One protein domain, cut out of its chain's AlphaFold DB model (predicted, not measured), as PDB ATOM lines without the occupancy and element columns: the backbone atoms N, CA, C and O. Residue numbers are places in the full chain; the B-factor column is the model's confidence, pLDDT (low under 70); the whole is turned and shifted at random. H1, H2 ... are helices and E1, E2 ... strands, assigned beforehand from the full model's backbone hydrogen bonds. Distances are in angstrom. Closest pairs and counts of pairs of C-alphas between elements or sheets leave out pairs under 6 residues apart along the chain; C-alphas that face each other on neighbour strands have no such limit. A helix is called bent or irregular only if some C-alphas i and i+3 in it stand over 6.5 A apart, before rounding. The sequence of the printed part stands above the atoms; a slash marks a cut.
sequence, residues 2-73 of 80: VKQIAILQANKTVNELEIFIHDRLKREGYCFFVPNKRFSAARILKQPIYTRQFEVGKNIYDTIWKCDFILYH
ATOM      1  N   VAL A   2      41.428  74.537 131.252       61.69
ATOM      2  CA  VAL A   2      41.474  73.432 130.260       61.69
ATOM      3  C   VAL A   2      40.099  72.805 129.958       61.69
ATOM      4  O   VAL A   2      39.731  72.674 128.797       61.69
ATOM      5  N   LYS A   3      39.280  72.510 130.984       64.00
ATOM      6  CA  LYS A   3      37.899  72.005 130.797       64.00
ATOM      7  C   LYS A   3      37.004  72.948 129.980       64.00
ATOM      8  O   LYS A   3      36.164  72.491 129.222       64.00
ATOM      9  N   GLN A   4      37.185  74.258 130.133       58.19
ATOM     10  CA  GLN A   4      36.365  75.273 129.469       58.19
ATOM     11  C   GLN A   4      36.703  75.372 127.975       58.19
ATOM     12  O   GLN A   4      35.805  75.482 127.149       58.19
ATOM     13  N   ILE A   5      37.988  75.243 127.630       62.66
ATOM     14  CA  ILE A   5      38.465  75.189 126.241       62.66
ATOM     15  C   ILE A   5      37.950  73.925 125.541       62.66
ATOM     16  O   ILE A   5      37.467  74.012 124.415       62.66
ATOM     17  N   ALA A   6      37.974  72.774 126.223       62.75
ATOM     18  CA  ALA A   6      37.435  71.524 125.685       62.75
ATOM     19  C   ALA A   6      35.923  71.611 125.401       62.75
ATOM     20  O   ALA A   6      35.471  71.170 124.349       62.75
ATOM     21  N   ILE A   7      35.145  72.239 126.295       65.12
ATOM     22  CA  ILE A   7      33.706  72.482 126.083       65.12
ATOM     23  C   ILE A   7      33.475  73.398 124.873       65.12
ATOM     24  O   ILE A   7      32.616  73.115 124.042       65.12
ATOM     25  N   LEU A   8      34.250  74.480 124.739       66.75
ATOM     26  CA  LEU A   8      34.134  75.401 123.603       66.75
ATOM     27  C   LEU A   8      34.467  74.721 122.268       66.75
ATOM     28  O   LEU A   8      33.764  74.938 121.282       66.75
ATOM     29  N   GLN A   9      35.506  73.884 122.238       61.69
ATOM     30  CA  GLN A   9      35.874  73.110 121.052       61.69
ATOM     31  C   GLN A   9      34.802  72.077 120.699       61.69
ATOM     32  O   GLN A   9      34.387  72.025 119.546       61.69
ATOM     33  N   ALA A  10      34.291  71.331 121.682       62.12
ATOM     34  CA  ALA A  10      33.206  70.376 121.467       62.12
ATOM     35  C   ALA A  10      31.954  71.063 120.896       62.12
ATOM     36  O   ALA A  10      31.410  70.607 119.894       62.12
ATOM     37  N   ASN A  11      31.551  72.208 121.457       72.50
ATOM     38  CA  ASN A  11      30.409  72.979 120.956       72.50
ATOM     39  C   ASN A  11      30.628  73.483 119.522       72.50
ATOM     40  O   ASN A  11      29.700  73.480 118.713       72.50
ATOM     41  N   LYS A  12      31.857  73.899 119.187       75.81
ATOM     42  CA  LYS A  12      32.212  74.315 117.826       75.81
ATOM     43  C   LYS A  12      32.099  73.148 116.842       75.81
ATOM     44  O   LYS A  12      31.469  73.303 115.800       75.81
ATOM     45  N   THR A  13      32.647  71.986 117.188       76.25
ATOM     46  CA  THR A  13      32.590  70.782 116.346       76.25
ATOM     47  C   THR A  13      31.160  70.269 116.171       76.25
ATOM     48  O   THR A  13      30.791  69.862 115.073       76.25
ATOM     49  N   VAL A  14      30.328  70.339 117.217       72.75
ATOM     50  CA  VAL A  14      28.896  70.008 117.128       72.75
ATOM     51  C   VAL A  14      28.189  70.934 116.139       72.75
ATOM     52  O   VAL A  14      27.496  70.451 115.248       72.75
ATOM     53  N   ASN A  15      28.427  72.247 116.216       80.94
ATOM     54  CA  ASN A  15      27.844  73.199 115.268       80.94
ATOM     55  C   ASN A  15      28.289  72.937 113.820       80.94
ATOM     56  O   ASN A  15      27.468  73.004 112.907       80.94
ATOM     57  N   GLU A  16      29.567  72.629 113.596       86.44
ATOM     58  CA  GLU A  16      30.084  72.298 112.261       86.44
ATOM     59  C   GLU A  16      29.450  71.014 111.705       86.44
ATOM     60  O   GLU A  16      29.076  70.971 110.531       86.44
ATOM     61  N   LEU A  17      29.257  69.995 112.549       84.00
ATOM     62  CA  LEU A  17      28.578  68.759 112.164       84.00
ATOM     63  C   LEU A  17      27.105  69.004 111.815       84.00
ATOM     64  O   LEU A  17      26.615  68.478 110.815       84.00
ATOM     65  N   GLU A  18      26.400  69.827 112.593       83.75
ATOM     66  CA  GLU A  18      25.011  70.177 112.290       83.75
ATOM     67  C   GLU A  18      24.880  70.925 110.957       83.75
ATOM     68  O   GLU A  18      23.968  70.633 110.180       83.75
ATOM     69  N   ILE A  19      25.801  71.854 110.669       85.69
ATOM     70  CA  ILE A  19      25.857  72.570 109.385       85.69
ATOM     71  C   ILE A  19      26.111  71.584 108.241       85.69
ATOM     72  O   ILE A  19      25.404  71.616 107.233       85.69
ATOM     73  N   PHE A  20      27.066  70.668 108.409       89.44
ATOM     74  CA  PHE A  20      27.366  69.646 107.410       89.44
ATOM     75  C   PHE A  20      26.149  68.761 107.101       89.44
ATOM     76  O   PHE A  20      25.823  68.538 105.931       89.44
ATOM     77  N   ILE A  21      25.450  68.280 108.137       86.50
ATOM     78  CA  ILE A  21      24.235  67.470 107.979       86.50
ATOM     79  C   ILE A  21      23.162  68.287 107.258       86.50
ATOM     80  O   ILE A  21      22.591  67.817 106.278       86.50
ATOM     81  N   HIS A  22      22.923  69.525 107.686       84.50
ATOM     82  CA  HIS A  22      21.953  70.430 107.068       84.50
ATOM     83  C   HIS A  22      22.210  70.638 105.569       84.50
ATOM     84  O   HIS A  22      21.288  70.518 104.757       84.50
ATOM     85  N   ASP A  23      23.460  70.887 105.185       88.31
ATOM     86  CA  ASP A  23      23.840  71.060 103.783       88.31
ATOM     87  C   ASP A  23      23.692  69.765 102.982       88.31
ATOM     88  O   ASP A  23      23.251  69.795 101.827       88.31
ATOM     89  N   ARG A  24      24.000  68.610 103.588       90.06
ATOM     90  CA  ARG A  24      23.765  67.314 102.948       90.06
ATOM     91  C   ARG A  24      22.276  67.069 102.716       90.06
ATOM     92  O   ARG A  24      21.905  66.662 101.619       90.06
ATOM     93  N   LEU A  25      21.428  67.356 103.700       87.12
ATOM     94  CA  LEU A  25      19.979  67.173 103.605       87.12
ATOM     95  C   LEU A  25      19.354  68.042 102.514       87.12
ATOM     96  O   LEU A  25      18.544  67.544 101.731       87.12
ATOM     97  N   LYS A  26      19.800  69.294 102.377       85.88
ATOM     98  CA  LYS A  26      19.390  70.152 101.256       85.88
ATOM     99  C   LYS A  26      19.742  69.550  99.897       85.88
ATOM    100  O   LYS A  26      18.899  69.552  99.005       85.88
ATOM    101  N   ARG A  27      20.959  69.016  99.735       87.56
ATOM    102  CA  ARG A  27      21.385  68.356  98.483       87.56
ATOM    103  C   ARG A  27      20.563  67.104  98.170       87.56
ATOM    104  O   ARG A  27      20.353  66.801  97.005       87.56
ATOM    105  N   GLU A  28      20.080  66.411  99.198       85.44
ATOM    106  CA  GLU A  28      19.210  65.233  99.075       85.44
ATOM    107  C   GLU A  28      17.720  65.578  98.888       85.44
ATOM    108  O   GLU A  28      16.889  64.673  98.831       85.44
ATOM    109  N   GLY A  29      17.361  66.865  98.788       83.94
ATOM    110  CA  GLY A  29      15.988  67.311  98.521       83.94
ATOM    111  C   GLY A  29      15.148  67.631  99.763       83.94
ATOM    112  O   GLY A  29      13.983  68.003  99.631       83.94
ATOM    113  N   TYR A  30      15.721  67.564 100.968       84.38
ATOM    114  CA  TYR A  30      15.070  68.000 102.210       84.38
ATOM    115  C   TYR A  30      15.226  69.514 102.391       84.38
ATOM    116  O   TYR A  30      15.968  69.999 103.244       84.38
ATOM    117  N   CYS A  31      14.539  70.291 101.558       74.62
ATOM    118  CA  CYS A  31      14.706  71.747 101.518       74.62
ATOM    119  C   CYS A  31      14.033  72.490 102.685       74.62
ATOM    120  O   CYS A  31      14.296  73.677 102.887       74.62
ATOM    121  N   PHE A  32      13.180  71.817 103.461       78.69
ATOM    122  CA  PHE A  32      12.338  72.454 104.469       78.69
ATOM    123  C   PHE A  32      12.725  72.029 105.884       78.69
ATOM    124  O   PHE A  32      12.369  70.945 106.356       78.69
ATOM    125  N   PHE A  33      13.418  72.931 106.580       85.88
ATOM    126  CA  PHE A  33      13.554  72.856 108.028       85.88
ATOM    127  C   PHE A  33      12.233  73.263 108.683       85.88
ATOM    128  O   PHE A  33      11.746  74.378 108.475       85.88
ATOM    129  N   VAL A  34      11.671  72.381 109.506       87.88
ATOM    130  CA  VAL A  34      10.435  72.645 110.251       87.88
ATOM    131  C   VAL A  34      10.747  72.671 111.749       87.88
ATOM    132  O   VAL A  34      11.379  71.740 112.251       87.88
ATOM    133  N   PRO A  35      10.303  73.688 112.511       87.69
ATOM    134  CA  PRO A  35      10.431  73.675 113.967       87.69
ATOM    135  C   PRO A  35       9.777  72.424 114.570       87.69
ATOM    136  O   PRO A  35       8.664  72.091 114.169       87.69
ATOM    137  N   ASN A  36      10.417  71.780 115.557       86.12
ATOM    138  CA  ASN A  36       9.960  70.531 116.200       86.12
ATOM    139  C   ASN A  36       8.434  70.514 116.423       86.12
ATOM    140  O   ASN A  36       7.744  69.632 115.920       86.12
ATOM    141  N   LYS A  37       7.894  71.552 117.077       86.50
ATOM    142  CA  LYS A  37       6.468  71.643 117.447       86.50
ATOM    143  C   LYS A  37       5.501  71.586 116.258       86.50
ATOM    144  O   LYS A  37       4.313  71.355 116.445       86.50
ATOM    145  N   ARG A  38       5.990  71.854 115.045       89.06
ATOM    146  CA  ARG A  38       5.219  71.859 113.794       89.06
ATOM    147  C   ARG A  38       5.557  70.680 112.886       89.06
ATOM    148  O   ARG A  38       4.886  70.512 111.874       89.06
ATOM    149  N   PHE A  39       6.562  69.871 113.227       88.50
ATOM    150  CA  PHE A  39       7.047  68.788 112.376       88.50
ATOM    151  C   PHE A  39       5.940  67.779 112.056       88.50
ATOM    152  O   PHE A  39       5.672  67.519 110.887       88.50
ATOM    153  N   SER A  40       5.219  67.300 113.076       85.69
ATOM    154  CA  SER A  40       4.121  66.342 112.896       85.69
ATOM    155  C   SER A  40       3.011  66.875 111.987       85.69
ATOM    156  O   SER A  40       2.518  66.142 111.137       85.69
ATOM    157  N   ALA A  41       2.650  68.156 112.115       88.00
ATOM    158  CA  ALA A  41       1.646  68.784 111.254       88.00
ATOM    159  C   ALA A  41       2.157  68.966 109.815       88.00
ATOM    160  O   ALA A  41       1.422  68.724 108.861       88.00
ATOM    161  N   ALA A  42       3.427  69.338 109.641       88.25
ATOM    162  CA  ALA A  42       4.026  69.538 108.323       88.25
ATOM    163  C   ALA A  42       4.123  68.243 107.496       88.25
ATOM    164  O   ALA A  42       4.116  68.317 106.269       88.25
ATOM    165  N   ARG A  43       4.129  67.058 108.131       87.44
ATOM    166  CA  ARG A  43       4.065  65.759 107.427       87.44
ATOM    167  C   ARG A  43       2.820  65.618 106.547       87.44
ATOM    168  O   ARG A  43       2.881  64.940 105.526       87.44
ATOM    169  N   ILE A  44       1.713  66.287 106.889       87.44
ATOM    170  CA  ILE A  44       0.463  66.266 106.102       87.44
ATOM    171  C   ILE A  44       0.690  66.800 104.682       87.44
ATOM    172  O   ILE A  44       0.036  66.347 103.744       87.44
ATOM    173  N   LEU A  45       1.653  67.710 104.505       87.31
ATOM    174  CA  LEU A  45       1.998  68.285 103.204       87.31
ATOM    175  C   LEU A  45       2.716  67.293 102.275       87.31
ATOM    176  O   LEU A  45       2.942  67.621 101.115       87.31
ATOM    177  N   LYS A  46       3.069  66.090 102.759       86.38
ATOM    178  CA  LYS A  46       3.711  65.019 101.978       86.38
ATOM    179  C   LYS A  46       4.923  65.508 101.178       86.38
ATOM    180  O   LYS A  46       5.107  65.141 100.025       86.38
ATOM    181  N   GLN A  47       5.759  66.331 101.804       88.38
ATOM    182  CA  GLN A  47       6.997  66.845 101.221       88.38
ATOM    183  C   GLN A  47       8.198  66.446 102.090       88.38
ATOM    184  O   GLN A  47       8.025  66.288 103.301       88.38
ATOM    185  N   PRO A  48       9.409  66.294 101.521       90.19
ATOM    186  CA  PRO A  48      10.606  66.018 102.306       90.19
ATOM    187  C   PRO A  48      10.890  67.147 103.305       90.19
ATOM    188  O   PRO A  48      11.145  68.292 102.921       90.19
ATOM    189  N   ILE A  49      10.841  66.825 104.596       91.44
ATOM    190  CA  ILE A  49      11.084  67.768 105.692       91.44
ATOM    191  C   ILE A  49      12.019  67.150 106.724       91.44
ATOM    192  O   ILE A  49      12.089  65.930 106.877       91.44
ATOM    193  N   TYR A  50      12.707  67.999 107.475       91.44
ATOM    194  CA  TYR A  50      13.491  67.572 108.627       91.44
ATOM    195  C   TYR A  50      13.356  68.576 109.769       91.44
ATOM    196  O   TYR A  50      12.991  69.742 109.583       91.44
ATOM    197  N   THR A  51      13.642  68.107 110.974       90.81
ATOM    198  CA  THR A  51      13.685  68.926 112.181       90.81
ATOM    199  C   THR A  51      14.874  68.535 113.047       90.81
ATOM    200  O   THR A  51      15.523  67.517 112.800       90.81
ATOM    201  N   ARG A  52      15.154  69.359 114.056       88.25
ATOM    202  CA  ARG A  52      16.209  69.133 115.044       88.25
ATOM    203  C   ARG A  52      15.629  69.024 116.446       88.25
ATOM    204  O   ARG A  52      14.596  69.639 116.718       88.25
ATOM    205  N   GLN A  53      16.328  68.308 117.327       86.75
ATOM    206  CA  GLN A  53      16.006  68.218 118.758       86.75
ATOM    207  C   GLN A  53      14.531  67.825 118.991       86.75
ATOM    208  O   GLN A  53      13.776  68.522 119.680       86.75
ATOM    209  N   PHE A  54      14.089  66.743 118.342       87.38
ATOM    210  CA  PHE A  54      12.700  66.278 118.385       87.38
ATOM    211  C   PHE A  54      12.482  65.249 119.490       87.38
ATOM    212  O   PHE A  54      13.280  64.329 119.645       87.38
ATOM    213  N   GLU A  55      11.393  65.396 120.242       89.31
ATOM    214  CA  GLU A  55      11.012  64.455 121.300       89.31
ATOM    215  C   GLU A  55      10.303  63.245 120.691       89.31
ATOM    216  O   GLU A  55       9.208  63.371 120.150       89.31
ATOM    217  N   VAL A  56      10.936  62.074 120.766       85.88
ATOM    218  CA  VAL A  56      10.404  60.832 120.172       85.88
ATOM    219  C   VAL A  56       9.483  60.099 121.139       85.88
ATOM    220  O   VAL A  56       8.552  59.412 120.728       85.88
ATOM    221  N   GLY A  57       9.718  60.259 122.437       87.00
ATOM    222  CA  GLY A  57       8.925  59.619 123.473       87.00
ATOM    223  C   GLY A  57       9.631  59.670 124.814       87.00
ATOM    224  O   GLY A  57      10.558  60.454 125.015       87.00
ATOM    225  N   LYS A  58       9.193  58.816 125.733       92.38
ATOM    226  CA  LYS A  58       9.849  58.609 127.021       92.38
ATOM    227  C   LYS A  58      10.458  57.216 127.072       92.38
ATOM    228  O   LYS A  58       9.918  56.282 126.482       92.38
ATOM    229  N   ASN A  59      11.578  57.081 127.768       87.25
ATOM    230  CA  ASN A  59      12.131  55.771 128.091       87.25
ATOM    231  C   ASN A  59      11.344  55.111 129.245       87.25
ATOM    232  O   ASN A  59      10.410  55.693 129.795       87.25
ATOM    233  N   ILE A  60      11.762  53.909 129.647       92.12
ATOM    234  CA  ILE A  60      11.152  53.150 130.757       92.12
ATOM    235  C   ILE A  60      11.259  53.837 132.132       92.12
ATOM    236  O   ILE A  60      10.665  53.368 133.095       92.12
ATOM    237  N   TYR A  61      12.012  54.934 132.224       93.31
ATOM    238  CA  TYR A  61      12.213  55.740 133.429       93.31
ATOM    239  C   TYR A  61      11.567  57.129 133.304       93.31
ATOM    240  O   TYR A  61      12.019  58.079 133.940       93.31
ATOM    241  N   ASP A  62      10.576  57.287 132.420       88.88
ATOM    242  CA  ASP A  62       9.876  58.551 132.154       88.88
ATOM    243  C   ASP A  62      10.765  59.720 131.687       88.88
ATOM    244  O   ASP A  62      10.319  60.868 131.597       88.88
ATOM    245  N   THR A  63      12.019  59.452 131.316       90.56
ATOM    246  CA  THR A  63      12.920  60.475 130.779       90.56
ATOM    247  C   THR A  63      12.610  60.697 129.308       90.56
ATOM    248  O   THR A  63      12.550  59.745 128.526       90.56
ATOM    249  N   ILE A  64      12.440  61.963 128.925       89.50
ATOM    250  CA  ILE A  64      12.193  62.357 127.538       89.50
ATOM    251  C   ILE A  64      13.408  61.995 126.684       89.50
ATOM    252  O   ILE A  64      14.522  62.460 126.933       89.50
ATOM    253  N   TRP A  65      13.172  61.212 125.638       89.06
ATOM    254  CA  TRP A  65      14.167  60.893 124.633       89.06
ATOM    255  C   TRP A  65      14.063  61.874 123.467       89.06
ATOM    256  O   TRP A  65      13.002  62.033 122.853       89.06
ATOM    257  N   LYS A  66      15.178  62.544 123.177       87.94
ATOM    258  CA  LYS A  66      15.320  63.474 122.058       87.94
ATOM    259  C   LYS A  66      16.244  62.893 121.003       87.94
ATOM    260  O   LYS A  66      17.281  62.328 121.337       87.94
ATOM    261  N   CYS A  67      15.870  63.079 119.745       86.94
ATOM    262  CA  CYS A  67      16.750  62.862 118.608       86.94
ATOM    263  C   CYS A  67      17.284  64.201 118.111       86.94
ATOM    264  O   CYS A  67      16.526  65.165 117.967       86.94
ATOM    265  N   ASP A  68      18.577  64.237 117.790       84.62
ATOM    266  CA  ASP A  68      19.218  65.436 117.249       84.62
ATOM    267  C   ASP A  68      18.631  65.828 115.895       84.62
ATOM    268  O   ASP A  68      18.411  67.012 115.658       84.62
ATOM    269  N   PHE A  69      18.289  64.841 115.057       85.88
ATOM    270  CA  PHE A  69      17.641  65.026 113.760       85.88
ATOM    271  C   PHE A  69      16.523  64.005 113.548       85.88
ATOM    272  O   PHE A  69      16.678  62.829 113.872       85.88
ATOM    273  N   ILE A  70      15.419  64.449 112.946       88.69
ATOM    274  CA  ILE A  70      14.372  63.572 112.405       88.69
ATOM    275  C   ILE A  70      14.032  64.020 110.996       88.69
ATOM    276  O   ILE A  70      13.973  65.217 110.712       88.69
ATOM    277  N   LEU A  71      13.800  63.039 110.129       89.94
ATOM    278  CA  LEU A  71      13.520  63.225 108.717       89.94
ATOM    279  C   LEU A  71      12.203  62.558 108.357       89.94
ATOM    280  O   LEU A  71      11.881  61.486 108.863       89.94
ATOM    281  N   TYR A  72      11.475  63.182 107.444       88.38
ATOM    282  CA  TYR A  72      10.314  62.599 106.798       88.38
ATOM    283  C   TYR A  72      10.485  62.734 105.294       88.38
ATOM    284  O   TYR A  72      10.740  63.832 104.797       88.38
ATOM    285  N   HIS A  73      10.325  61.627 104.574       88.75
ATOM    286  CA  HIS A  73      10.306  61.628 103.120       88.75
ATOM    287  C   HIS A  73       9.177  60.723 102.629       88.75
ATOM    288  O   HIS A  73       9.234  59.518 102.873       88.75
TER     289      HIS A  73
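AT A GLANCE: This is residues 2 to 73 of the 80 residues of an uncharacterized protein of Rickettsia heilongjiangensis (UniProt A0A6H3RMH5). A long helix, H1, reaches out as a free arm with its residues 2 to 17, and its other end lies near a two-stranded hairpin, E1 and E2, whose strands both bend sharply into an L. A short irregular helix, H2, packs on E1. The printed part has 72 residues, with two named helices and then two named strands along the chain in the order H1, H2, E1, E2; the sheet has the order E1 - E2 and is antiparallel. The class is mixed, helices and strands. The whole is loose, with a radius of gyration of the C-alphas of 15.0 A, and flat, spanning 48 by 37 by 15 A.

IN THESE COORDINATES: H1 holds residues 2 to 27, from C-alpha 2 at (41.474, 73.432, 130.260) to C-alpha 27 at (21.385, 68.356, 98.483), 37.9 A. H2, residues 36 to 45, is 15.4 A long and irregular: C-alphas 37 and 40 are 7.4 A apart. E1, residues 49 to 58, measures 23.2 A and begins with C-alpha 49 at (11.084, 67.768, 105.692). E2, residues 64 to 72, measures 20.8 A and ends with C-alpha 72 at (10.314, 62.599, 106.798).

HOW THE PARTS SIT: H1 is near E1, with 8 pairs of C-alphas within 10 A, and near E2, with 5 such pairs; its residues 18 to 26 make these pairs. H1 and H2 are apart. Residues 32 to 33, in the link between the helices, pair with residues 49 to 50 of E1, parallel. H2 has 9 pairs of C-alphas within 8 A of E1, the closest being those of Asn 36 and Phe 54, 5.5 A apart. The closest C-alphas of H2 and E2 are those of Arg 43 and Tyr 72, 7.0 A apart. E1 and E2 form a hairpin, antiparallel, with 151 degrees between their directions. N 51 and O 70, 2.9 A apart, and N 65 and O 57, 2.8 A apart, are within hydrogen-bond range. E1 bends by 77 degrees at residue 52, and E2 by 76 degrees at residue 68; C-alphas 52 and 69, which face each other, are 4.5 A apart. In H1 every O i to N i+4 pair is within hydrogen-bond range; in H2 2 of 6 are, beside 5 of 7 O i to N i+3 pairs.

THE WHOLE: The two C-alphas farthest apart are those of Val 2 and Leu 45, 48.1 A. Without residues 2 to 17, which stand free, the body of 56 residues spans 38 by 27 by 15 A. The printed part has no cut. The links from H2 to E1 and from E1 to E2 are tight, and the link from H1 to H2 is short. The mean pLDDT of the printed part is 83.5, and residues 2 to 10 are under 70 in this predicted model.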